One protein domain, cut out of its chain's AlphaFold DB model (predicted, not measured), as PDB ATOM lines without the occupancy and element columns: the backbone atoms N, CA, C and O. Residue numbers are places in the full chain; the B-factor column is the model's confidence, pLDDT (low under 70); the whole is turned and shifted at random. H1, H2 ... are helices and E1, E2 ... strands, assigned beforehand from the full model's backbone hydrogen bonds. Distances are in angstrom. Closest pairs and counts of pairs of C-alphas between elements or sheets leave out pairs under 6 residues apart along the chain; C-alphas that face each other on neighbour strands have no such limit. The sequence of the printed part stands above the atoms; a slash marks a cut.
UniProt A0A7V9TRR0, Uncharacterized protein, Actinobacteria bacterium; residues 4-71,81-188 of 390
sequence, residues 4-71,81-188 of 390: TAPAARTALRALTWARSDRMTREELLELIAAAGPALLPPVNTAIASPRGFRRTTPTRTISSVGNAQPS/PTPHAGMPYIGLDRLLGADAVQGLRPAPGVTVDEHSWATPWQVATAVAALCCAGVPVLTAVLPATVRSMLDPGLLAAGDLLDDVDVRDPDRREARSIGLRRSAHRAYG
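This is residues 4 to 71 and 81 to 188 of the 390 residues of an uncharacterized protein of Actinobacteria bacterium (UniProt A0A7V9TRR0). A small parallel sheet of three short strands, E2, E1 and E3, lies to one side of H5, the helix in the middle of the body, and H8 with its hairpin partner H7 lies to another side of H5. H1, H2 and H3 make a small head at one end of the longest axis, and residues 36 to 62, with no named element, run from this head to the far end of the body and lead into E1. The printed part has 176 residues, with eight named helices and three named strands in the order H1 H2 H3 E1 E2 H4 E3 H5 H6 H7 H8; the class is mostly helix, though under half of the residues are in named elements. The whole is compact, with a radius of gyration of the C-alphas of 15.6 A and spans of 49, 35 and 28 A.

The strands are E1, residues 63 to 66, 9.9 A long, with C-alpha 63 at (109.395, 215.784, 127.066), E2, residues 89 to 91, and E3, residues 110 to 112. H5, residues 120 to 132, is 18.3 A long, and H8, residues 169 to 187, is 26.1 A long and ends with C-alpha 187 at (101.875, 211.081, 148.939). H4 is residues 98 to 104, H6 residues 144 to 148 and H7 residues 152 to 158. H1, residues 4 to 13, begins with C-alpha 4 at (107.232, 191.926, 158.419); H2 is residues 17 to 20, and H3, residues 25 to 35, is 15.5 A long.

The inner strand E1 is parallel to E2 at 33 degrees, with N 90 and O 64 3.0 A apart, and to E3 at 28 degrees, with N 65 and O 111 2.8 A apart, both within hydrogen-bond range. E2, H4 and E3 form a split strand-helix-strand unit, two parallel strands with a helix between them in the chain and E1 between them in the sheet; its crossover is right-handed. H4 only grazes the sheet with residues 100 to 104, and H5 only grazes it with residues 123 to 130. H5 touches H8 with residues 128 to 132 alone, at a steep tilt of 58 degrees, opposite ways; the closest C-alphas, of Cys 132 and Arg 180, are 4.5 A apart. H7 and H8 form a helical hairpin at a shallow tilt of 19 degrees, with the C-alphas of Leu 154 and Ser 182 closest at 4.9 A. H5 touches H6 with residues 120 to 124 alone, the C-alphas of Ala 124 and Val 146 being closest at 5.4 A. H6 touches H3, with the C-alphas of Leu 29 and Ser 148 closest at 7.0 A. H3 touches H1 at a steep tilt of 59 degrees, opposite ways, with the C-alphas of Arg 9 and Ala 35 closest at 4.7 A. H2 is close to H3 but not clearly touching, with the C-alphas of Ser 20 and Leu 28 closest at 7.7 A. Every O i to N i+4 pair is within hydrogen-bond range in H1, H3, H4, H5, H6, H7 and H8; H2 is too short for such a pair.

The two C-alphas farthest apart, of Thr 4 and Thr 57, are 49.7 A apart. Residues 72 to 80 are cut out, and C-alphas 71 and 81 are 12.8 A apart across the cut. The links H3 to E1 and H5 to H6 are long. The mean pLDDT of the printed part is 79.9, and it is under 70 at residues 37 to 38, 44 to 60, 69 to 71 and 81 to 95.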
ATOM      1  N   THR A   4     107.141 192.172 159.865       72.88
ATOM      2  CA  THR A   4     107.232 191.926 158.419       72.88
ATOM      3  C   THR A   4     107.279 193.203 157.569       72.88
ATOM      4  O   THR A   4     107.936 193.214 156.529       72.88
ATOM      5  N   ALA A   5     106.655 194.302 158.009       80.25
ATOM      6  CA  ALA A   5     106.548 195.517 157.190       80.25
ATOM      7  C   ALA A   5     107.886 196.259 156.965       80.25
ATOM      8  O   ALA A   5     108.150 196.675 155.834       80.25
ATOM      9  N   PRO A   6     108.772 196.414 157.971       84.38
ATOM     10  CA  PRO A   6     110.084 197.029 157.756       84.38
ATOM     11  C   PRO A   6     110.959 196.253 156.761       84.38
ATOM     12  O   PRO A   6     111.585 196.862 155.896       84.38
ATOM     13  N   ALA A   7     110.967 194.918 156.840       86.19
ATOM     14  CA  ALA A   7     111.745 194.071 155.937       86.19
ATOM     15  C   ALA A   7     111.231 194.154 154.489       86.19
ATOM     16  O   ALA A   7     112.025 194.333 153.565       86.19
ATOM     17  N   ALA A   8     109.908 194.108 154.299       86.50
ATOM     18  CA  ALA A   8     109.283 194.253 152.986       86.50
ATOM     19  C   ALA A   8     109.582 195.620 152.345       86.50
ATOM     20  O   ALA A   8     109.930 195.685 151.168       86.50
ATOM     21  N   ARG A   9     109.554 196.716 153.119       84.50
ATOM     22  CA  ARG A   9     109.938 198.055 152.626       84.50
ATOM     23  C   ARG A   9     111.389 198.117 152.171       84.50
ATOM     24  O   ARG A   9     111.678 198.697 151.127       84.50
ATOM     25  N   THR A  10     112.303 197.531 152.941       86.38
ATOM     26  CA  THR A  10     113.720 197.458 152.568       86.38
ATOM     27  C   THR A  10     113.904 196.654 151.283       86.38
ATOM     28  O   THR A  10     114.609 197.101 150.381       86.38
ATOM     29  N   ALA A  11     113.222 195.511 151.157       86.94
ATOM     30  CA  ALA A  11     113.263 194.690 149.952       86.94
ATOM     31  C   ALA A  11     112.699 195.422 148.721       86.94
ATOM     32  O   ALA A  11     113.312 195.362 147.658       86.94
ATOM     33  N   LEU A  12     111.594 196.163 148.871       84.88
ATOM     34  CA  LEU A  12     110.992 196.957 147.796       84.88
ATOM     35  C   LEU A  12     111.927 198.078 147.315       84.88
ATOM     36  O   LEU A  12     112.102 198.268 146.115       84.88
ATOM     37  N   ARG A  13     112.583 198.790 148.241       84.62
ATOM     38  CA  ARG A  13     113.559 199.850 147.917       84.62
ATOM     39  C   ARG A  13     114.807 199.315 147.214       84.62
ATOM     40  O   ARG A  13     115.393 200.021 146.399       84.62
ATOM     41  N   ALA A  14     115.203 198.085 147.533       85.88
ATOM     42  CA  ALA A  14     116.353 197.406 146.943       85.88
ATOM     43  C   ALA A  14     116.016 196.625 145.656       85.88
ATOM     44  O   ALA A  14     116.881 195.930 145.119       85.88
ATOM     45  N   LEU A  15     114.772 196.692 145.166       87.00
ATOM     46  CA  LEU A  15     114.359 195.995 143.951       87.00
ATOM     47  C   LEU A  15     115.060 196.603 142.728       87.00
ATOM     48  O   LEU A  15     114.902 197.784 142.440       87.00
ATOM     49  N   THR A  16     115.820 195.795 141.992       88.12
ATOM     50  CA  THR A  16     116.429 196.189 140.712       88.12
ATOM     51  C   THR A  16     115.515 195.819 139.546       88.12
ATOM     52  O   THR A  16     114.674 194.932 139.691       88.12
ATOM     53  N   TRP A  17     115.716 196.430 138.373       83.62
ATOM     54  CA  TRP A  17     115.013 196.049 137.137       83.62
ATOM     55  C   TRP A  17     115.152 194.555 136.835       83.62
ATOM     56  O   TRP A  17     114.162 193.834 136.826       83.62
ATOM     57  N   ALA A  18     116.388 194.049 136.787       85.75
ATOM     58  CA  ALA A  18     116.660 192.636 136.524       85.75
ATOM     59  C   ALA A  18     116.009 191.673 137.534       85.75
ATOM     60  O   ALA A  18     115.725 190.524 137.194       85.75
ATOM     61  N   ARG A  19     115.809 192.101 138.788       84.75
ATOM     62  CA  ARG A  19     115.087 191.308 139.789       84.75
ATOM     63  C   ARG A  19     113.580 191.412 139.590       84.75
ATOM     64  O   ARG A  19     112.913 190.390 139.668       84.75
ATOM     65  N   SER A  20     113.065 192.609 139.318       81.38
ATOM     66  CA  SER A  20     111.650 192.822 139.026       81.38
ATOM     67  C   SER A  20     111.187 192.027 137.810       81.38
ATOM     68  O   SER A  20     110.107 191.458 137.865       81.38
ATOM     69  N   ASP A  21     111.982 191.964 136.742       85.88
ATOM     70  CA  ASP A  21     111.616 191.267 135.499       85.88
ATOM     71  C   ASP A  21     111.480 189.751 135.689       85.88
ATOM     72  O   ASP A  21     110.860 189.059 134.883       85.88
ATOM     73  N   ARG A  22     112.071 189.221 136.766       89.69
ATOM     74  CA  ARG A  22     111.983 187.808 137.153       89.69
ATOM     75  C   ARG A  22     110.847 187.528 138.131       89.69
ATOM     76  O   ARG A  22     110.574 186.359 138.382       89.69
ATOM     77  N   MET A  23     110.235 188.561 138.709       89.00
ATOM     78  CA  MET A  23     109.103 188.406 139.617       89.00
ATOM     79  C   MET A  23     107.810 188.298 138.817       89.00
ATOM     80  O   MET A  23     107.563 189.051 137.875       89.00
ATOM     81  N   THR A  24     106.946 187.385 139.230       90.31
ATOM     82  CA  THR A  24     105.558 187.373 138.784       90.31
ATOM     83  C   THR A  24     104.822 188.606 139.314       90.31
ATOM     84  O   THR A  24     105.200 189.225 140.314       90.31
ATOM     85  N   ARG A  25     103.714 188.965 138.655       82.81
ATOM     86  CA  ARG A  25     102.845 190.058 139.114       82.81
ATOM     87  C   ARG A  25     102.333 189.821 140.540       82.81
ATOM     88  O   ARG A  25     102.204 190.780 141.291       82.81
ATOM     89  N   GLU A  26     102.032 188.575 140.891       88.00
ATOM     90  CA  GLU A  26     101.527 188.194 142.212       88.00
ATOM     91  C   GLU A  26     102.585 188.416 143.298       88.00
ATOM     92  O   GLU A  26     102.326 189.162 144.237       88.00
ATOM     93  N   GLU A  27     103.809 187.917 143.104       88.12
ATOM     94  CA  GLU A  27     104.924 188.125 144.044       88.12
ATOM     95  C   GLU A  27     105.231 189.613 144.266       88.12
ATOM     96  O   GLU A  27     105.548 190.043 145.379       88.12
ATOM     97  N   LEU A  28     105.141 190.427 143.209       85.31
ATOM     98  CA  LEU A  28     105.342 191.868 143.323       85.31
ATOM     99  C   LEU A  28     104.223 192.531 144.137       85.31
ATOM    100  O   LEU A  28     104.507 193.352 145.009       85.31
ATOM    101  N   LEU A  29     102.964 192.165 143.882       85.25
ATOM    102  CA  LEU A  29     101.818 192.680 144.633       85.25
ATOM    103  C   LEU A  29     101.854 192.246 146.102       85.25
ATOM    104  O   LEU A  29     101.533 193.055 146.969       85.25
ATOM    105  N   GLU A  30     102.290 191.023 146.398       88.56
ATOM    106  CA  GLU A  30     102.494 190.545 147.769       88.56
ATOM    107  C   GLU A  30     103.586 191.337 148.493       88.56
ATOM    108  O   GLU A  30     103.384 191.772 149.628       88.56
ATOM    109  N   LEU A  31     104.724 191.588 147.832       86.12
ATOM    110  CA  LEU A  31     105.801 192.406 148.393       86.12
ATOM    111  C   LEU A  31     105.321 193.834 148.702       86.12
ATOM    112  O   LEU A  31     105.640 194.388 149.756       86.12
ATOM    113  N   ILE A  32     104.532 194.415 147.798       82.25
ATOM    114  CA  ILE A  32     103.930 195.743 147.952       82.25
ATOM    115  C   ILE A  32     102.919 195.748 149.104       82.25
ATOM    116  O   ILE A  32     103.014 196.581 150.005       82.25
ATOM    117  N   ALA A  33     102.004 194.779 149.146       85.25
ATOM    118  CA  ALA A  33     101.030 194.644 150.225       85.25
ATOM    119  C   ALA A  33     101.716 194.478 151.593       85.25
ATOM    120  O   ALA A  33     101.316 195.113 152.571       85.25
ATOM    121  N   ALA A  34     102.798 193.694 151.657       86.50
ATOM    122  CA  ALA A  34     103.587 193.496 152.868       86.50
ATOM    123  C   ALA A  34     104.322 194.770 153.327       86.50
ATOM    124  O   ALA A  34     104.504 194.969 154.531       86.50
ATOM    125  N   ALA A  35     104.724 195.655 152.406       82.38
ATOM    126  CA  ALA A  35     105.350 196.940 152.730       82.38
ATOM    127  C   ALA A  35     104.360 197.954 153.356       82.38
ATOM    128  O   ALA A  35     104.770 198.836 154.129       82.38
ATOM    129  N   GLY A  36     103.060 197.790 153.098       78.06
ATOM    130  CA  GLY A  36     101.975 198.587 153.675       78.06
ATOM    131  C   GLY A  36     101.708 199.919 152.949       78.06
ATOM    132  O   GLY A  36     102.345 200.218 151.948       78.06
ATOM    133  N   PRO A  37     100.781 200.753 153.459       64.12
ATOM    134  CA  PRO A  37     100.169 201.860 152.706       64.12
ATOM    135  C   PRO A  37     101.129 202.995 152.309       64.12
ATOM    136  O   PRO A  37     100.892 203.681 151.322       64.12
ATOM    137  N   ALA A  38     102.234 203.181 153.035       61.81
ATOM    138  CA  ALA A  38     103.281 204.146 152.690       61.81
ATOM    139  C   ALA A  38     104.401 203.452 151.891       61.81
ATOM    140  O   ALA A  38     105.448 203.096 152.440       61.81
ATOM    141  N   LEU A  39     104.135 203.211 150.604       71.38
ATOM    142  CA  LEU A  39     105.036 202.509 149.674       71.38
ATOM    143  C   LEU A  39     106.200 203.389 149.197       71.38
ATOM    144  O   LEU A  39     107.339 202.932 149.042       71.38
ATOM    145  N   LEU A  40     105.902 204.667 148.986       80.19
ATOM    146  CA  LEU A  40     106.822 205.691 148.504       80.19
ATOM    147  C   LEU A  40     107.126 206.682 149.639       80.19
ATOM    148  O   LEU A  40     106.335 206.796 150.581       80.19
ATOM    149  N   PRO A  41     108.285 207.363 149.614       71.81
ATOM    150  CA  PRO A  41     108.561 208.394 150.600       71.81
ATOM    151  C   PRO A  41     107.595 209.568 150.370       71.81
ATOM    152  O   PRO A  41     107.180 209.784 149.225       71.81
ATOM    153  N   PRO A  42     107.252 210.345 151.414       71.12
ATOM    154  CA  PRO A  42     106.546 211.602 151.217       71.12
ATOM    155  C   PRO A  42     107.289 212.443 150.183       71.12
ATOM    156  O   PRO A  42     108.511 212.613 150.266       71.12
ATOM    157  N   VAL A  43     106.560 212.935 149.186       73.56
ATOM    158  CA  VAL A  43     107.151 213.824 148.190       73.56
ATOM    159  C   VAL A  43     107.349 215.186 148.836       73.56
ATOM    160  O   VAL A  43     106.554 215.607 149.675       73.56
ATOM    161  N   ASN A  44     108.425 215.884 148.479       66.00
ATOM    162  CA  ASN A  44     108.615 217.237 148.976       66.00
ATOM    163  C   ASN A  44     107.527 218.140 148.364       66.00
ATOM    164  O   ASN A  44     107.581 218.526 147.196       66.00
ATOM    165  N   THR A  45     106.516 218.454 149.169       61.62
ATOM    166  CA  THR A  45     105.364 219.256 148.761       61.62
ATOM    167  C   THR A  45     105.678 220.745 148.690       61.62
ATOM    168  O   THR A  45     104.898 221.481 148.102       61.62
ATOM    169  N   ALA A  46     106.842 221.203 149.166       58.16
ATOM    170  CA  ALA A  46     107.295 222.575 148.919       58.16
ATOM    171  C   ALA A  46     107.591 222.827 147.425       58.16
ATOM    172  O   ALA A  46     107.680 223.973 146.991       58.16
ATOM    173  N   ILE A  47     107.736 221.755 146.631       58.06
ATOM    174  CA  ILE A  47     107.851 221.798 145.163       58.06
ATOM    175  C   ILE A  47     106.527 221.457 144.495       58.06
ATOM    176  O   ILE A  47     106.467 221.438 143.264       58.06
ATOM    177  N   ALA A  48     105.452 221.209 145.260       54.69
ATOM    178  CA  ALA A  48     104.123 221.349 144.691       54.69
ATOM    179  C   ALA A  48     104.137 222.741 144.080       54.69
ATOM    180  O   ALA A  48     104.252 223.717 144.805       54.69
ATOM    181  N   SER A  49     104.235 222.820 142.753       48.47
ATOM    182  CA  SER A  49     104.294 224.075 142.040       48.47
ATOM    183  C   SER A  49     102.844 224.377 141.841       48.47
ATOM    184  O   SER A  49     102.234 223.819 140.923       48.47
ATOM    185  N   PRO A  50     102.227 225.137 142.745       50.66
ATOM    186  CA  PRO A  50     100.788 225.074 142.766       50.66
ATOM    187  C   PRO A  50     100.279 225.848 141.507       50.66
ATOM    188  O   PRO A  50      99.196 225.563 141.014       50.66
ATOM    189  N   ARG A  51     101.173 226.652 140.875       51.03
ATOM    190  CA  ARG A  51     101.042 227.630 139.777       51.03
ATOM    191  C   ARG A  51     100.366 227.120 138.506       51.03
ATOM    192  O   ARG A  51     100.166 227.920 137.591       51.03
ATOM    193  N   GLY A  52     100.049 225.830 138.441       53.38
ATOM    194  CA  GLY A  52      99.454 225.170 137.292       53.38
ATOM    195  C   GLY A  52     100.377 225.180 136.076       53.38
ATOM    196  O   GLY A  52     101.320 225.971 135.944       53.38
ATOM    197  N   PHE A  53     100.111 224.284 135.138       61.44
ATOM    198  CA  PHE A  53     100.717 224.374 133.818       61.44
ATOM    199  C   PHE A  53      99.970 225.453 133.034       61.44
ATOM    200  O   PHE A  53      98.774 225.335 132.795       61.44
ATOM    201  N   ARG A  54     100.669 226.549 132.700       59.47
ATOM    202  CA  ARG A  54     100.067 227.728 132.055       59.47
ATOM    203  C   ARG A  54      99.297 227.338 130.793       59.47
ATOM    204  O   ARG A  54      99.771 226.517 130.005       59.47
ATOM    205  N   ARG A  55      98.215 228.076 130.530       60.25
ATOM    206  CA  ARG A  55      97.439 228.082 129.279       60.25
ATOM    207  C   ARG A  55      98.209 228.680 128.084       60.25
ATOM    208  O   ARG A  55      97.648 229.343 127.223       60.25
ATOM    209  N   THR A  56      99.526 228.521 128.049       62.19
ATOM    210  CA  THR A  56     100.314 228.801 126.850       62.19
ATOM    211  C   THR A  56     100.233 227.575 125.964       62.19
ATOM    212  O   THR A  56     100.499 226.474 126.457       62.19
ATOM    213  N   THR A  57      99.910 227.762 124.682       64.75
ATOM    214  CA  THR A  57     100.020 226.696 123.682       64.75
ATOM    215  C   THR A  57     101.386 226.036 123.842       64.75
ATOM    216  O   THR A  57     102.398 226.744 123.780       64.75
ATOM    217  N   PRO A  58     101.440 224.726 124.128       64.19
ATOM    218  CA  PRO A  58     102.709 224.043 124.294       64.19
ATOM    219  C   PRO A  58     103.543 224.240 123.031       64.19
ATOM    220  O   PRO A  58     103.084 223.968 121.925       64.19
ATOM    221  N   THR A  59     104.756 224.764 123.183       62.59
ATOM    222  CA  THR A  59     105.655 225.035 122.049       62.59
ATOM    223  C   THR A  59     106.603 223.873 121.773       62.59
ATOM    224  O   THR A  59     107.362 223.907 120.808       62.59
ATOM    225  N   ARG A  60     106.578 222.848 122.633       65.38
ATOM    226  CA  ARG A  60     107.434 221.664 122.570       65.38
ATOM    227  C   ARG A  60     106.615 220.404 122.318       65.38
ATOM    228  O   ARG A  60     105.415 220.355 122.582       65.38
ATOM    229  N   THR A  61     107.297 219.361 121.863       82.00
ATOM    230  CA  THR A  61     106.801 217.987 121.961       82.00
ATOM    231  C   THR A  61     106.734 217.552 123.427       82.00
ATOM    232  O   THR A  61     107.293 218.214 124.312       82.00
ATOM    233  N   ILE A  62     106.064 216.427 123.691       83.44
ATOM    234  CA  ILE A  62     106.172 215.735 124.982       83.44
ATOM    235  C   ILE A  62     107.663 215.610 125.335       83.44
ATOM    236  O   ILE A  62     108.503 215.405 124.460       83.44
ATOM    237  N   SER A  63     108.006 215.860 126.595       84.94
ATOM    238  CA  SER A  63     109.395 215.784 127.066       84.94
ATOM    239  C   SER A  63     109.627 214.478 127.807       84.94
ATOM    240  O   SER A  63     108.723 213.983 128.479       84.94
ATOM    241  N   SER A  64     110.837 213.936 127.703       87.19
ATOM    242  CA  SER A  64     111.242 212.804 128.533       87.19
ATOM    243  C   SER A  64     112.011 213.320 129.743       87.19
ATOM    244  O   SER A  64     112.859 214.205 129.619       87.19
ATOM    245  N   VAL A  65     111.704 212.801 130.924       86.25
ATOM    246  CA  VAL A  65     112.359 213.169 132.179       86.25
ATOM    247  C   VAL A  65     113.105 211.959 132.704       86.25
ATOM    248  O   VAL A  65     112.534 210.874 132.795       86.25
ATOM    249  N   GLY A  66     114.358 212.143 133.096       84.94
ATOM    250  CA  GLY A  66     115.161 211.072 133.663       84.94
ATOM    251  C   GLY A  66     116.105 211.568 134.745       84.94
ATOM    252  O   GLY A  66     116.209 212.768 135.002       84.94
ATOM    253  N   ASN A  67     116.785 210.645 135.413       80.50
ATOM    254  CA  ASN A  67     117.812 210.990 136.387       80.50
ATOM    255  C   ASN A  67     119.016 211.592 135.647       80.50
ATOM    256  O   ASN A  67     119.560 210.966 134.731       80.50
ATOM    257  N   ALA A  68     119.437 212.803 136.006       71.56
ATOM    258  CA  ALA A  68     120.730 213.271 135.530       71.56
ATOM    259  C   ALA A  68     121.796 212.587 136.379       71.56
ATOM    260  O   ALA A  68     121.888 212.793 137.586       71.56
ATOM    261  N   GLN A  69     122.568 211.696 135.758       59.81
ATOM    262  CA  GLN A  69     123.748 211.187 136.433       59.81
ATOM    263  C   GLN A  69     124.751 212.338 136.554       59.81
ATOM    264  O   GLN A  69     125.045 212.975 135.537       59.81
ATOM    265  N   PRO A  70     125.287 212.612 137.759       47.75
ATOM    266  CA  PRO A  70     126.345 213.593 137.906       47.75
ATOM    267  C   PRO A  70     127.513 213.151 137.029       47.75
ATOM    268  O   PRO A  70     128.020 212.037 137.177       47.75
ATOM    269  N   SER A  71     127.907 214.013 136.093       45.28
ATOM    270  CA  SER A  71     129.066 213.773 135.240       45.28
ATOM    271  C   SER A  71     130.281 213.558 136.139       45.28
ATOM    272  O   SER A  71     130.726 214.483 136.818       45.28
ATOM    273  N   PRO A  81     121.919 208.528 128.044       42.88
ATOM    274  CA  PRO A  81     121.297 207.365 127.417       42.88
ATOM    275  C   PRO A  81     120.439 207.866 126.258       42.88
ATOM    276  O   PRO A  81     119.814 208.920 126.373       42.88
ATOM    277  N   THR A  82     120.497 207.177 125.117       44.78
ATOM    278  CA  THR A  82     119.895 207.639 123.865       44.78
ATOM    279  C   THR A  82     118.427 207.980 124.134       44.78
ATOM    280  O   THR A  82     117.644 207.057 124.367       44.78
ATOM    281  N   PRO A  83     118.034 209.270 124.168       46.31
ATOM    282  CA  PRO A  83     116.638 209.616 124.370       46.31
ATOM    283  C   PRO A  83     115.838 208.928 123.266       46.31
ATOM    284  O   PRO A  83     116.349 208.777 122.150       46.31
ATOM    285  N   HIS A  84     114.595 208.520 123.539       50.91
ATOM    286  CA  HIS A  84     113.667 208.181 122.460       50.91
ATOM    287  C   HIS A  84     113.766 209.286 121.400       50.91
ATOM    288  O   HIS A  84     113.565 210.463 121.711       50.91
ATOM    289  N   ALA A  85     114.234 208.906 120.208       44.16
ATOM    290  CA  ALA A  85     114.848 209.808 119.244       44.16
ATOM    291  C   ALA A  85     114.020 211.093 119.050       44.16
ATOM    292  O   ALA A  85     112.894 211.043 118.563       44.16
ATOM    293  N   GLY A  86     114.579 212.244 119.447       51.94
ATOM    294  CA  GLY A  86     113.996 213.569 119.202       51.94
ATOM    295  C   GLY A  86     113.225 214.226 120.355       51.94
ATOM    296  O   GLY A  86     112.775 215.357 120.180       51.94
ATOM    297  N   MET A  87     113.082 213.596 121.528       56.38
ATOM    298  CA  MET A  87     112.408 214.233 122.674       56.38
ATOM    299  C   MET A  87     113.391 215.057 123.529       56.38
ATOM    300  O   MET A  87     114.459 214.550 123.881       56.38
ATOM    301  N   PRO A  88     113.056 216.304 123.917       58.53
ATOM    302  CA  PRO A  88     113.872 217.070 124.855       58.53
ATOM    303  C   PRO A  88     113.933 216.351 126.212       58.53
ATOM    304  O   PRO A  88     112.895 216.002 126.781       58.53
ATOM    305  N   TYR A  89     115.156 216.120 126.698       67.69
ATOM    306  CA  TYR A  89     115.446 215.434 127.959       67.69
ATOM    307  C   TYR A  89     115.666 216.439 129.090       67.69
ATOM    308  O   TYR A  89     116.415 217.404 128.922       67.69
ATOM    309  N   ILE A  90     115.039 216.209 130.244       65.31
ATOM    310  CA  ILE A  90     115.258 217.010 131.453       65.31
ATOM    311  C   ILE A  90     115.781 216.097 132.556       65.31
ATOM    312  O   ILE A  90     115.103 215.170 132.996       65.31
ATOM    313  N   GLY A  91     117.007 216.385 132.982       63.06
ATOM    314  CA  GLY A  91     117.681 215.700 134.066       63.06
ATOM    315  C   GLY A  91     117.183 216.145 135.437       63.06
ATOM    316  O   GLY A  91     117.133 217.340 135.727       63.06
ATOM    317  N   LEU A  92     116.845 215.187 136.296       67.44
ATOM    318  CA  LEU A  92     116.567 215.414 137.710       67.44
ATOM    319  C   LEU A  92     117.827 215.080 138.516       67.44
ATOM    320  O   LEU A  92     117.964 213.971 139.012       67.44
ATOM    321  N   ASP A  93     118.761 216.030 138.619       54.94
ATOM    322  CA  ASP A  93     120.033 215.855 139.352       54.94
ATOM    323  C   ASP A  93     119.839 215.635 140.870       54.94
ATOM    324  O   ASP A  93     120.752 215.185 141.567       54.94
ATOM    325  N   ARG A  94     118.671 216.012 141.423       57.00
ATOM    326  CA  ARG A  94     118.318 215.992 142.859       57.00
ATOM    327  C   ARG A  94     116.801 215.846 143.051       57.00
ATOM    328  O   ARG A  94     116.059 215.687 142.084       57.00
ATOM    329  N   LEU A  95     116.340 215.935 144.312       62.94
ATOM    330  CA  LEU A  95     114.935 216.214 144.651       62.94
ATOM    331  C   LEU A  95     114.369 217.242 143.659       62.94
ATOM    332  O   LEU A  95     115.037 218.241 143.383       62.94
ATOM    333  N   LEU A  96     113.170 216.980 143.125       72.00
ATOM    334  CA  LEU A  96     112.485 217.877 142.189       72.00
ATOM    335  C   LEU A  96     112.565 219.314 142.734       72.00
ATOM    336  O   LEU A  96     112.388 219.505 143.922       72.00
ATOM    337  N   GLY A  97     112.899 220.318 141.929       70.75
ATOM    338  CA  GLY A  97     113.038 221.709 142.392       70.75
ATOM    339  C   GLY A  97     112.046 222.641 141.704       70.75
ATOM    340  O   GLY A  97     111.526 222.306 140.640       70.75
ATOM    341  N   ALA A  98     111.818 223.836 142.258       73.44
ATOM    342  CA  ALA A  98     110.965 224.845 141.623       73.44
ATOM    343  C   ALA A  98     111.443 225.200 140.200       73.44
ATOM    344  O   ALA A  98     110.622 225.305 139.287       73.44
ATOM    345  N   ASP A  99     112.760 225.292 139.991       74.56
ATOM    346  CA  ASP A  99     113.367 225.562 138.680       74.56
ATOM    347  C   ASP A  99     113.180 224.403 137.696       74.56
ATOM    348  O   ASP A  99     112.863 224.626 136.527       74.56
ATOM    349  N   ALA A 100     113.293 223.157 138.171       76.94
ATOM    350  CA  ALA A 100     113.036 221.974 137.351       76.94
ATOM    351  C   ALA A 100     111.577 221.953 136.873       76.94
ATOM    352  O   ALA A 100     111.311 221.789 135.682       76.94
ATOM    353  N   VAL A 101     110.622 222.216 137.774       78.88
ATOM    354  CA  VAL A 101     109.205 222.319 137.399       78.88
ATOM    355  C   VAL A 101     108.973 223.484 136.437       78.88
ATOM    356  O   VAL A 101     108.261 223.330 135.447       78.88
ATOM    357  N   GLN A 102     109.606 224.636 136.670       77.75
ATOM    358  CA  GLN A 102     109.531 225.790 135.772       77.75
ATOM    359  C   GLN A 102     110.041 225.452 134.360       77.75
ATOM    360  O   GLN A 102     109.417 225.869 133.381       77.75
ATOM    361  N   GLY A 103     111.116 224.666 134.246       78.12
ATOM    362  CA  GLY A 103     111.665 224.177 132.978       78.12
ATOM    363  C   GLY A 103     110.756 223.190 132.233       78.12
ATOM    364  O   GLY A 103     110.809 223.130 131.003       78.12
ATOM    365  N   LEU A 104     109.884 222.472 132.950       82.44
ATOM    366  CA  LEU A 104     108.916 221.525 132.380       82.44
ATOM    367  C   LEU A 104     107.656 222.209 131.829       82.44
ATOM    368  O   LEU A 104     106.991 221.659 130.955       82.44
ATOM    369  N   ARG A 105     107.324 223.425 132.276       78.75
ATOM    370  CA  ARG A 105     106.076 224.120 131.890       78.75
ATOM    371  C   ARG A 105     105.844 224.316 130.389       78.75
ATOM    372  O   ARG A 105     104.679 224.276 129.984       78.75
ATOM    373  N   PRO A 106     106.867 224.535 129.545       80.44
ATOM    374  CA  PRO A 106     106.659 224.619 128.100       80.44
ATOM    375  C   PRO A 106     106.238 223.289 127.450       80.44
ATOM    376  O   PRO A 106     105.714 223.311 126.338       80.44
ATOM    377  N   ALA A 107     106.466 222.146 128.108       84.94
ATOM    378  CA  ALA A 107     106.192 220.818 127.562       84.94
ATOM    379  C   ALA A 107     104.739 220.385 127.812       84.94
ATOM    380  O   ALA A 107     104.325 220.393 128.971       84.94
ATOM    381  N   PRO A 108     103.967 219.972 126.786       87.00
ATOM    382  CA  PRO A 108     102.541 219.641 126.906       87.00
ATOM    383  C   PRO A 108     102.278 218.609 128.009       87.00
ATOM    384  O   PRO A 108     101.413 218.808 128.859       87.00
ATOM    385  N   GLY A 109     103.109 217.574 128.053       90.19
ATOM    386  CA  GLY A 109     103.184 216.592 129.121       90.19
ATOM    387  C   GLY A 109     104.570 215.960 129.154       90.19
ATOM    388  O   GLY A 109     105.453 216.334 128.367       90.19
ATOM    389  N   VAL A 110     104.760 215.015 130.071       90.75
ATOM    390  CA  VAL A 110     106.044 214.342 130.277       90.75
ATOM    391  C   VAL A 110     105.895 212.829 130.356       90.75
ATOM    392  O   VAL A 110     104.942 212.310 130.939       90.75
ATOM    393  N   THR A 111     106.879 212.125 129.813       92.44
ATOM    394  CA  THR A 111     107.136 210.710 130.098       92.44
ATOM    395  C   THR A 111     108.330 210.606 131.039       92.44
ATOM    396  O   THR A 111     109.195 211.482 131.037       92.44
ATOM    397  N   VAL A 112     108.397 209.547 131.844       90.75
ATOM    398  CA  VAL A 112     109.559 209.284 132.704       90.75
ATOM    399  C   VAL A 112     110.367 208.151 132.083       90.75
ATOM    400  O   VAL A 112     109.835 207.063 131.897       90.75
ATOM    401  N   ASP A 113     111.627 208.416 131.745       89.12
ATOM    402  CA  ASP A 113     112.549 207.413 131.216       89.12
ATOM    403  C   ASP A 113     113.066 206.528 132.347       89.12
ATOM    404  O   ASP A 113     113.940 206.926 133.116       89.12
ATOM    405  N   GLU A 114     112.541 205.313 132.437       86.75
ATOM    406  CA  GLU A 114     112.908 204.329 133.451       86.75
ATOM    407  C   GLU A 114     114.371 203.871 133.399       86.75
ATOM    408  O   GLU A 114     114.939 203.561 134.447       86.75
ATOM    409  N   HIS A 115     115.002 203.892 132.219       85.19
ATOM    410  CA  HIS A 115     116.374 203.412 132.025       85.19
ATOM    411  C   HIS A 115     117.406 204.353 132.645       85.19
ATOM    412  O   HIS A 115     118.516 203.937 132.976       85.19
ATOM    413  N   SER A 116     117.036 205.619 132.833       83.81
ATOM    414  CA  SER A 116     117.869 206.592 133.536       83.81
ATOM    415  C   SER A 116     117.926 206.347 135.054       83.81
ATOM    416  O   SER A 116     118.794 206.897 135.730       83.81
ATOM    417  N   TRP A 117     117.050 205.502 135.615       85.00
ATOM    418  CA  TRP A 117     116.955 205.253 137.057       85.00
ATOM    419  C   TRP A 117     117.433 203.854 137.443       85.00
ATOM    420  O   TRP A 117     117.208 202.870 136.741       85.00
ATOM    421  N   ALA A 118     118.046 203.745 138.623       84.19
ATOM    422  CA  ALA A 118     118.608 202.483 139.092       84.19
ATOM    423  C   ALA A 118     117.530 201.477 139.530       84.19
ATOM    424  O   ALA A 118     117.756 200.266 139.452       84.19
ATOM    425  N   THR A 119     116.375 201.956 140.012       86.81
ATOM    426  CA  THR A 119     115.303 201.090 140.524       86.81
ATOM    427  C   THR A 119     113.896 201.557 140.126       86.81
ATOM    428  O   THR A 119     113.654 202.765 140.025       86.81
ATOM    429  N   PRO A 120     112.918 200.633 140.005       88.38
ATOM    430  CA  PRO A 120     111.511 200.985 139.780       88.38
ATOM    431  C   PRO A 120     110.933 201.882 140.884       88.38
ATOM    432  O   PRO A 120     110.101 202.747 140.621       88.38
ATOM    433  N   TRP A 121     111.407 201.713 142.123       86.62
ATOM    434  CA  TRP A 121     110.996 202.530 143.266       86.62
ATOM    435  C   TRP A 121     111.380 204.005 143.094       86.62
ATOM    436  O   TRP A 121     110.604 204.899 143.445       86.62
ATOM    437  N   GLN A 122     112.556 204.280 142.519       85.62
ATOM    438  CA  GLN A 122     112.969 205.649 142.222       85.62
ATOM    439  C   GLN A 122     112.108 206.274 141.115       85.62
ATOM    440  O   GLN A 122     111.683 207.419 141.265       85.62
ATOM    441  N   VAL A 123     111.771 205.514 140.063       90.38
ATOM    442  CA  VAL A 123     110.848 205.972 139.007       90.38
ATOM    443  C   VAL A 123     109.474 206.295 139.587       90.38
ATOM    444  O   VAL A 123     108.950 207.380 139.348       90.38
ATOM    445  N   ALA A 124     108.905 205.398 140.399       91.56
ATOM    446  CA  ALA A 124     107.612 205.622 141.044       91.56
ATOM    447  C   ALA A 124     107.632 206.879 141.934       91.56
ATOM    448  O   ALA A 124     106.709 207.692 141.888       91.56
ATOM    449  N   THR A 125     108.719 207.087 142.684       87.94
ATOM    450  CA  THR A 125     108.916 208.292 143.506       87.94
ATOM    451  C   THR A 125     108.981 209.561 142.648       87.94
ATOM    452  O   THR A 125     108.352 210.565 142.987       87.94
ATOM    453  N   ALA A 126     109.691 209.524 141.518       88.44
ATOM    454  CA  ALA A 126     109.778 210.648 140.590       88.44
ATOM    455  C   ALA A 126     108.419 210.975 139.954       88.44
ATOM    456  O   ALA A 126     108.030 212.142 139.916       88.44
ATOM    457  N   VAL A 127     107.662 209.959 139.522       92.50
ATOM    458  CA  VAL A 127     106.296 210.118 138.995       92.50
ATOM    459  C   VAL A 127     105.391 210.773 140.039       92.50
ATOM    460  O   VAL A 127     104.740 211.771 139.736       92.50
ATOM    461  N   ALA A 128     105.384 210.266 141.276       90.69
ATOM    462  CA  ALA A 128     104.585 210.837 142.358       90.69
ATOM    463  C   ALA A 128     104.948 212.311 142.622       90.69
ATOM    464  O   ALA A 128     104.056 213.150 142.757       90.69
ATOM    465  N   ALA A 129     106.244 212.642 142.638       87.12
ATOM    466  CA  ALA A 129     106.718 214.008 142.849       87.12
ATOM    467  C   ALA A 129     106.313 214.950 141.703       87.12
ATOM    468  O   ALA A 129     105.823 216.049 141.958       87.12
ATOM    469  N   LEU A 130     106.459 214.512 140.449       89.62
ATOM    470  CA  LEU A 130     106.046 215.269 139.265       89.62
ATOM    471  C   LEU A 130     104.531 215.516 139.263       89.62
ATOM    472  O   LEU A 130     104.096 216.654 139.092       89.62
ATOM    473  N   CYS A 131     103.725 214.488 139.532       90.81
ATOM    474  CA  CYS A 131     102.275 214.637 139.635       90.81
ATOM    475  C   CYS A 131     101.880 215.579 140.782       90.81
ATOM    476  O   CYS A 131     101.013 216.429 140.599       90.81
ATOM    477  N   CYS A 132     102.543 215.497 141.942       86.00
ATOM    478  CA  CYS A 132     102.322 216.422 143.059       86.00
ATOM    479  C   CYS A 132     102.722 217.867 142.714       86.00
ATOM    480  O   CYS A 132     102.138 218.816 143.234       86.00
ATOM    481  N   ALA A 133     103.674 218.054 141.801       81.38
ATOM    482  CA  ALA A 133     104.017 219.350 141.229       81.38
ATOM    483  C   ALA A 133     103.049 219.826 140.128       81.38
ATOM    484  O   ALA A 133     103.284 220.871 139.522       81.38
ATOM    485  N   GLY A 134     101.969 219.079 139.865       84.00
ATOM    486  CA  GLY A 134     101.001 219.375 138.810       84.00
ATOM    487  C   GLY A 134     101.534 219.120 137.402       84.00
ATOM    488  O   GLY A 134     100.949 219.593 136.437       84.00
ATOM    489  N   VAL A 135     102.647 218.398 137.249       88.50
ATOM    490  CA  VAL A 135     103.173 218.049 135.924       88.50
ATOM    491  C   VAL A 135     102.242 217.028 135.263       88.50
ATOM    492  O   VAL A 135     101.962 216.003 135.885       88.50
ATOM    493  N   PRO A 136     101.764 217.257 134.020       91.31
ATOM    494  CA  PRO A 136     100.998 216.263 133.272       91.31
ATOM    495  C   PRO A 136     101.881 215.065 132.894       91.31
ATOM    496  O   PRO A 136     102.495 215.040 131.826       91.31
ATOM    497  N   VAL A 137     101.995 214.089 133.794       92.88
ATOM    498  CA  VAL A 137     102.741 212.846 133.561       92.88
ATOM    499  C   VAL A 137     101.838 211.846 132.847       92.88
ATOM    500  O   VAL A 137     100.752 211.534 133.332       92.88
ATOM    501  N   LEU A 138     102.297 211.309 131.716       93.19
ATOM    502  CA  LEU A 138     101.594 210.250 130.995       93.19
ATOM    503  C   LEU A 138     101.825 208.913 131.716       93.19
ATOM    504  O   LEU A 138     102.800 208.212 131.454       93.19
ATOM    505  N   THR A 139     100.949 208.550 132.654       93.69
ATOM    506  CA  THR A 139     101.120 207.333 133.472       93.69
ATOM    507  C   THR A 139     100.844 206.043 132.707       93.69
ATOM    508  O   THR A 139     101.343 204.984 133.093       93.69
ATOM    509  N   ALA A 140     100.071 206.112 131.621       92.31
ATOM    510  CA  ALA A 140      99.687 204.959 130.809       92.31
ATOM    511  C   ALA A 140     100.888 204.233 130.175       92.31
ATOM    512  O   ALA A 140     100.816 203.029 129.946       92.31
ATOM    513  N   VAL A 141     101.996 204.943 129.937       92.12
ATOM    514  CA  VAL A 141     103.215 204.377 129.330       92.12
ATOM    515  C   VAL A 141     104.209 203.815 130.352       92.12
ATOM    516  O   VAL A 141     105.262 203.327 129.963       92.12
ATOM    517  N   LEU A 142     103.901 203.884 131.651       93.12
ATOM    518  CA  LEU A 142     104.786 203.377 132.702       93.12
ATOM    519  C   LEU A 142     104.796 201.837 132.743       93.12
ATOM    520  O   LEU A 142     103.739 201.217 132.567       93.12
ATOM    521  N   PRO A 143     105.926 201.203 133.104       92.44
ATOM    522  CA  PRO A 143     105.994 199.762 133.316       92.44
ATOM    523  C   PRO A 143     104.995 199.275 134.356       92.44
ATOM    524  O   PRO A 143     104.748 199.941 135.366       92.44
ATOM    525  N   ALA A 144     104.500 198.050 134.171       90.00
ATOM    526  CA  ALA A 144     103.589 197.404 135.114       90.00
ATOM    527  C   ALA A 144     104.151 197.383 136.548       90.00
ATOM    528  O   ALA A 144     103.410 197.628 137.501       90.00
ATOM    529  N   THR A 145     105.464 197.176 136.693       87.56
ATOM    530  CA  THR A 145     106.159 197.230 137.982       87.56
ATOM    531  C   THR A 145     106.007 198.587 138.659       87.56
ATOM    532  O   THR A 145     105.586 198.654 139.810       87.56
ATOM    533  N   VAL A 146     106.300 199.680 137.951       91.69
ATOM    534  CA  VAL A 146     106.189 201.044 138.490       91.69
ATOM    535  C   VAL A 146     104.735 201.367 138.817       91.69
ATOM    536  O   VAL A 146     104.445 201.863 139.902       91.69
ATOM    537  N   ARG A 147     103.806 201.021 137.916       93.06
ATOM    538  CA  ARG A 147     102.366 201.223 138.125       93.06
ATOM    539  C   ARG A 147     101.871 200.504 139.379       93.06
ATOM    540  O   ARG A 147     101.105 201.084 140.132       93.06
ATOM    541  N   SER A 148     102.342 199.290 139.660       88.94
ATOM    542  CA  SER A 148     101.937 198.560 140.872       88.94
ATOM    543  C   SER A 148     102.337 199.254 142.184       88.94
ATOM    544  O   SER A 148     101.695 199.029 143.205       88.94
ATOM    545  N   MET A 149     103.362 200.118 142.156       89.75
ATOM    546  CA  MET A 149     103.823 200.894 143.314       89.75
ATOM    547  C   MET A 149     103.071 202.223 143.491       89.75
ATOM    548  O   MET A 149     103.247 202.889 144.515       89.75
ATOM    549  N   LEU A 150     102.279 202.636 142.497       91.62
ATOM    550  CA  LEU A 150     101.549 203.899 142.501       91.62
ATOM    551  C   LEU A 150     100.115 203.728 143.023       91.62
ATOM    552  O   LEU A 150      99.503 202.669 142.899       91.62
ATOM    553  N   ASP A 151      99.572 204.799 143.595       91.81
ATOM    554  CA  ASP A 151      98.218 204.852 144.121       91.81
ATOM    555  C   ASP A 151      97.209 204.690 142.972       91.81
ATOM    556  O   ASP A 151      97.330 205.377 141.949       91.81
ATOM    557  N   PRO A 152      96.195 203.817 143.114       91.56
ATOM    558  CA  PRO A 152      95.203 203.603 142.066       91.56
ATOM    559  C   PRO A 152      94.444 204.873 141.668       91.56
ATOM    560  O   PRO A 152      94.101 205.026 140.498       91.56
ATOM    561  N   GLY A 153      94.192 205.792 142.607       91.75
ATOM    562  CA  GLY A 153      93.548 207.073 142.326       91.75
ATOM    563  C   GLY A 153      94.439 207.997 141.497       91.75
ATOM    564  O   GLY A 153      93.951 208.648 140.572       91.75
ATOM    565  N   LEU A 154      95.750 208.008 141.766       92.88
ATOM    566  CA  LEU A 154      96.717 208.714 140.923       92.88
ATOM    567  C   LEU A 154      96.770 208.129 139.505       92.88
ATOM    568  O   LEU A 154      96.731 208.891 138.540       92.88
ATOM    569  N   LEU A 155      96.827 206.802 139.372       94.62
ATOM    570  CA  LEU A 155      96.816 206.143 138.063       94.62
ATOM    571  C   LEU A 155      95.519 206.415 137.303       94.62
ATOM    572  O   LEU A 155      95.574 206.758 136.132       94.62
ATOM    573  N   ALA A 156      94.365 206.343 137.968       93.38
ATOM    574  CA  ALA A 156      93.083 206.659 137.349       93.38
ATOM    575  C   ALA A 156      93.028 208.111 136.849       93.38
ATOM    576  O   ALA A 156      92.497 208.367 135.774       93.38
ATOM    577  N   ALA A 157      93.601 209.064 137.593       91.56
ATOM    578  CA  ALA A 157      93.696 210.452 137.150       91.56
ATOM    579  C   ALA A 157      94.668 210.631 135.971       91.56
ATOM    580  O   ALA A 157      94.386 211.417 135.065       91.56
ATOM    581  N   GLY A 158      95.799 209.921 135.976       92.12
ATOM    582  CA  GLY A 158      96.821 210.008 134.932       92.12
ATOM    583  C   GLY A 158      96.478 209.255 133.651       92.12
ATOM    584  O   GLY A 158      96.825 209.712 132.572       92.12
ATOM    585  N   ASP A 159      95.727 208.160 133.730       92.19
ATOM    586  CA  ASP A 159      95.305 207.384 132.559       92.19
ATOM    587  C   ASP A 159      94.211 208.103 131.747       92.19
ATOM    588  O   ASP A 159      93.913 207.718 130.620       92.19
ATOM    589  N   LEU A 160      93.639 209.182 132.295       88.94
ATOM    590  CA  LEU A 160      92.794 210.119 131.553       88.94
ATOM    591  C   LEU A 160      93.601 211.106 130.695       88.94
ATOM    592  O   LEU A 160      92.989 211.874 129.962       88.94
ATOM    593  N   LEU A 161      94.933 211.146 130.816       90.12
ATOM    594  CA  LEU A 161      95.796 211.971 129.973       90.12
ATOM    595  C   LEU A 161      96.215 211.202 128.724       90.12
ATOM    596  O   LEU A 161      96.938 210.209 128.802       90.12
ATOM    597  N   ASP A 162      95.843 211.737 127.571       87.88
ATOM    598  CA  ASP A 162      96.368 211.330 126.275       87.88
ATOM    599  C   ASP A 162      97.062 212.503 125.563       87.88
ATOM    600  O   ASP A 162      97.158 213.625 126.070       87.88
ATOM    601  N   ASP A 163      97.575 212.222 124.367       85.06
ATOM    602  CA  ASP A 163      98.305 213.174 123.532       85.06
ATOM    603  C   ASP A 163      97.432 214.356 123.047       85.06
ATOM    604  O   ASP A 163      97.944 215.423 122.696       85.06
ATOM    605  N   VAL A 164      96.105 214.189 123.037       87.50
ATOM    606  CA  VAL A 164      95.139 215.243 122.692       87.50
ATOM    607  C   VAL A 164      94.918 216.152 123.900       87.50
ATOM    608  O   VAL A 164      95.037 217.374 123.787       87.50
ATOM    609  N   ASP A 165      94.672 215.565 125.070       86.50
ATOM    610  CA  ASP A 165      94.403 216.271 126.320       86.50
ATOM    611  C   ASP A 165      95.595 217.131 126.765       86.50
ATOM    612  O   ASP A 165      95.392 218.250 127.233       86.50
ATOM    613  N   VAL A 166      96.840 216.670 126.584       87.25
ATOM    614  CA  VAL A 166      98.040 217.458 126.946       87.25
ATOM    615  C   VAL A 166      98.330 218.622 125.995       87.25
ATOM    616  O   VAL A 166      99.091 219.527 126.354       87.25
ATOM    617  N   ARG A 167      97.768 218.618 124.779       86.75
ATOM    618  CA  ARG A 167      97.955 219.702 123.797       86.75
ATOM    619  C   ARG A 167      96.869 220.763 123.851       86.75
ATOM    620  O   ARG A 167      97.153 221.906 123.501       86.75
ATOM    621  N   ASP A 168      95.673 220.408 124.302       86.56
ATOM    622  CA  ASP A 168      94.623 221.370 124.629       86.56
ATOM    623  C   ASP A 168      94.979 222.080 125.953       86.56
ATOM    624  O   ASP A 168      95.026 221.432 127.000       86.56
ATOM    625  N   PRO A 169      95.241 223.403 125.949       82.12
ATOM    626  CA  PRO A 169      95.663 224.116 127.151       82.12
ATOM    627  C   PRO A 169      94.666 224.034 128.317       82.12
ATOM    628  O   PRO A 169      95.096 223.972 129.467       82.12
ATOM    629  N   ASP A 170      93.359 224.017 128.034       82.31
ATOM    630  CA  ASP A 170      92.306 223.984 129.053       82.31
ATOM    631  C   ASP A 170      92.182 222.594 129.677       82.31
ATOM    632  O   ASP A 170      92.086 222.444 130.900       82.31
ATOM    633  N   ARG A 171      92.232 221.553 128.841       87.38
ATOM    634  CA  ARG A 171      92.195 220.167 129.322       87.38
ATOM    635  C   ARG A 171      93.459 219.814 130.083       87.38
ATOM    636  O   ARG A 171      93.367 219.275 131.183       87.38
ATOM    637  N   ARG A 172      94.628 220.167 129.550       86.50
ATOM    638  CA  ARG A 172      95.926 219.953 130.194       86.50
ATOM    639  C   ARG A 172      95.949 220.530 131.601       86.50
ATOM    640  O   ARG A 172      96.383 219.850 132.528       86.50
ATOM    641  N   GLU A 173      95.462 221.758 131.773       84.62
ATOM    642  CA  GLU A 173      95.381 222.399 133.082       84.62
ATOM    643  C   GLU A 173      94.455 221.624 134.034       84.62
ATOM    644  O   GLU A 173      94.871 221.249 135.134       84.62
ATOM    645  N   ALA A 174      93.231 221.310 133.593       86.50
ATOM    646  CA  ALA A 174      92.265 220.555 134.389       86.50
ATOM    647  C   ALA A 174      92.813 219.183 134.825       86.50
ATOM    648  O   ALA A 174      92.647 218.774 135.979       86.50
ATOM    649  N   ARG A 175      93.521 218.487 133.929       89.00
ATOM    650  CA  ARG A 175      94.168 217.198 134.209       89.00
ATOM    651  C   ARG A 175      95.351 217.331 135.165       89.00
ATOM    652  O   ARG A 175      95.456 216.539 136.096       89.00
ATOM    653  N   SER A 176      96.187 218.356 134.994       88.00
ATOM    654  CA  SER A 176      97.278 218.702 135.921       88.00
ATOM    655  C   SER A 176      96.754 218.894 137.349       88.00
ATOM    656  O   SER A 176      97.301 218.338 138.302       88.00
ATOM    657  N   ILE A 177      95.642 219.624 137.504       86.12
ATOM    658  CA  ILE A 177      94.996 219.832 138.804       86.12
ATOM    659  C   ILE A 177      94.502 218.496 139.387       86.12
ATOM    660  O   ILE A 177      94.730 218.214 140.566       86.12
ATOM    661  N   GLY A 178      93.854 217.654 138.574       88.69
ATOM    662  CA  GLY A 178      93.376 216.332 138.996       88.69
ATOM    663  C   GLY A 178      94.501 215.391 139.446       88.69
ATOM    664  O   GLY A 178      94.390 214.755 140.500       88.69
ATOM    665  N   LEU A 179      95.605 215.353 138.694       89.94
ATOM    666  CA  LEU A 179      96.824 214.625 139.052       89.94
ATOM    667  C   LEU A 179      97.404 215.120 140.374       89.94
ATOM    668  O   LEU A 179      97.673 214.311 141.259       89.94
ATOM    669  N   ARG A 180      97.542 216.441 140.532       88.38
ATOM    670  CA  ARG A 180      98.066 217.061 141.753       88.38
ATOM    671  C   ARG A 180      97.256 216.671 142.978       88.38
ATOM    672  O   ARG A 180      97.835 216.227 143.963       88.38
ATOM    673  N   ARG A 181      95.925 216.802 142.918       87.81
ATOM    674  CA  ARG A 181      95.035 216.419 144.029       87.81
ATOM    675  C   ARG A 181      95.204 214.941 144.378       87.81
ATOM    676  O   ARG A 181      95.330 214.597 145.548       87.81
ATOM    677  N   SER A 182      95.256 214.074 143.369       89.62
ATOM    678  CA  SER A 182      95.407 212.629 143.576       89.62
ATOM    679  C   SER A 182      96.770 212.272 144.177       89.62
ATOM    680  O   SER A 182      96.828 211.546 145.163       89.62
ATOM    681  N   ALA A 183      97.854 212.858 143.663       89.00
ATOM    682  CA  ALA A 183      99.199 212.668 144.194       89.00
ATOM    683  C   ALA A 183      99.342 213.222 145.616       89.00
ATOM    684  O   ALA A 183      99.937 212.564 146.460       89.00
ATOM    685  N   HIS A 184      98.769 214.390 145.911       84.44
ATOM    686  CA  HIS A 184      98.812 214.968 147.252       84.44
ATOM    687  C   HIS A 184      98.042 214.112 148.263       84.44
ATOM    688  O   HIS A 184      98.541 213.860 149.351       84.44
ATOM    689  N   ARG A 185      96.856 213.604 147.905       84.56
ATOM    690  CA  ARG A 185      96.100 212.692 148.782       84.56
ATOM    691  C   ARG A 185      96.855 211.398 149.089       84.56
ATOM    692  O   ARG A 185      96.698 210.866 150.181       84.56
ATOM    693  N   ALA A 186      97.628 210.893 148.130       85.81
ATOM    694  CA  ALA A 186      98.364 209.642 148.277       85.81
ATOM    695  C   ALA A 186      99.746 209.810 148.937       85.81
ATOM    696  O   ALA A 186     100.184 208.935 149.681       85.81
ATOM    697  N   TYR A 187     100.441 210.914 148.653       84.44
ATOM    698  CA  TYR A 187     101.875 211.081 148.939       84.44
ATOM    699  C   TYR A 187     102.244 212.414 149.589       84.44
ATOM    700  O   TYR A 187     103.429 212.656 149.843       84.44
ATOM    701  N   GLY A 188     101.265 213.288 149.820       78.00
ATOM    702  CA  GLY A 188     101.467 214.564 150.489       78.00
ATOM    703  C   GLY A 188     102.045 214.372 151.887       78.00
ATOM    704  O   GLY A 188     101.790 213.377 152.569       78.00
TER     705      GLY A 188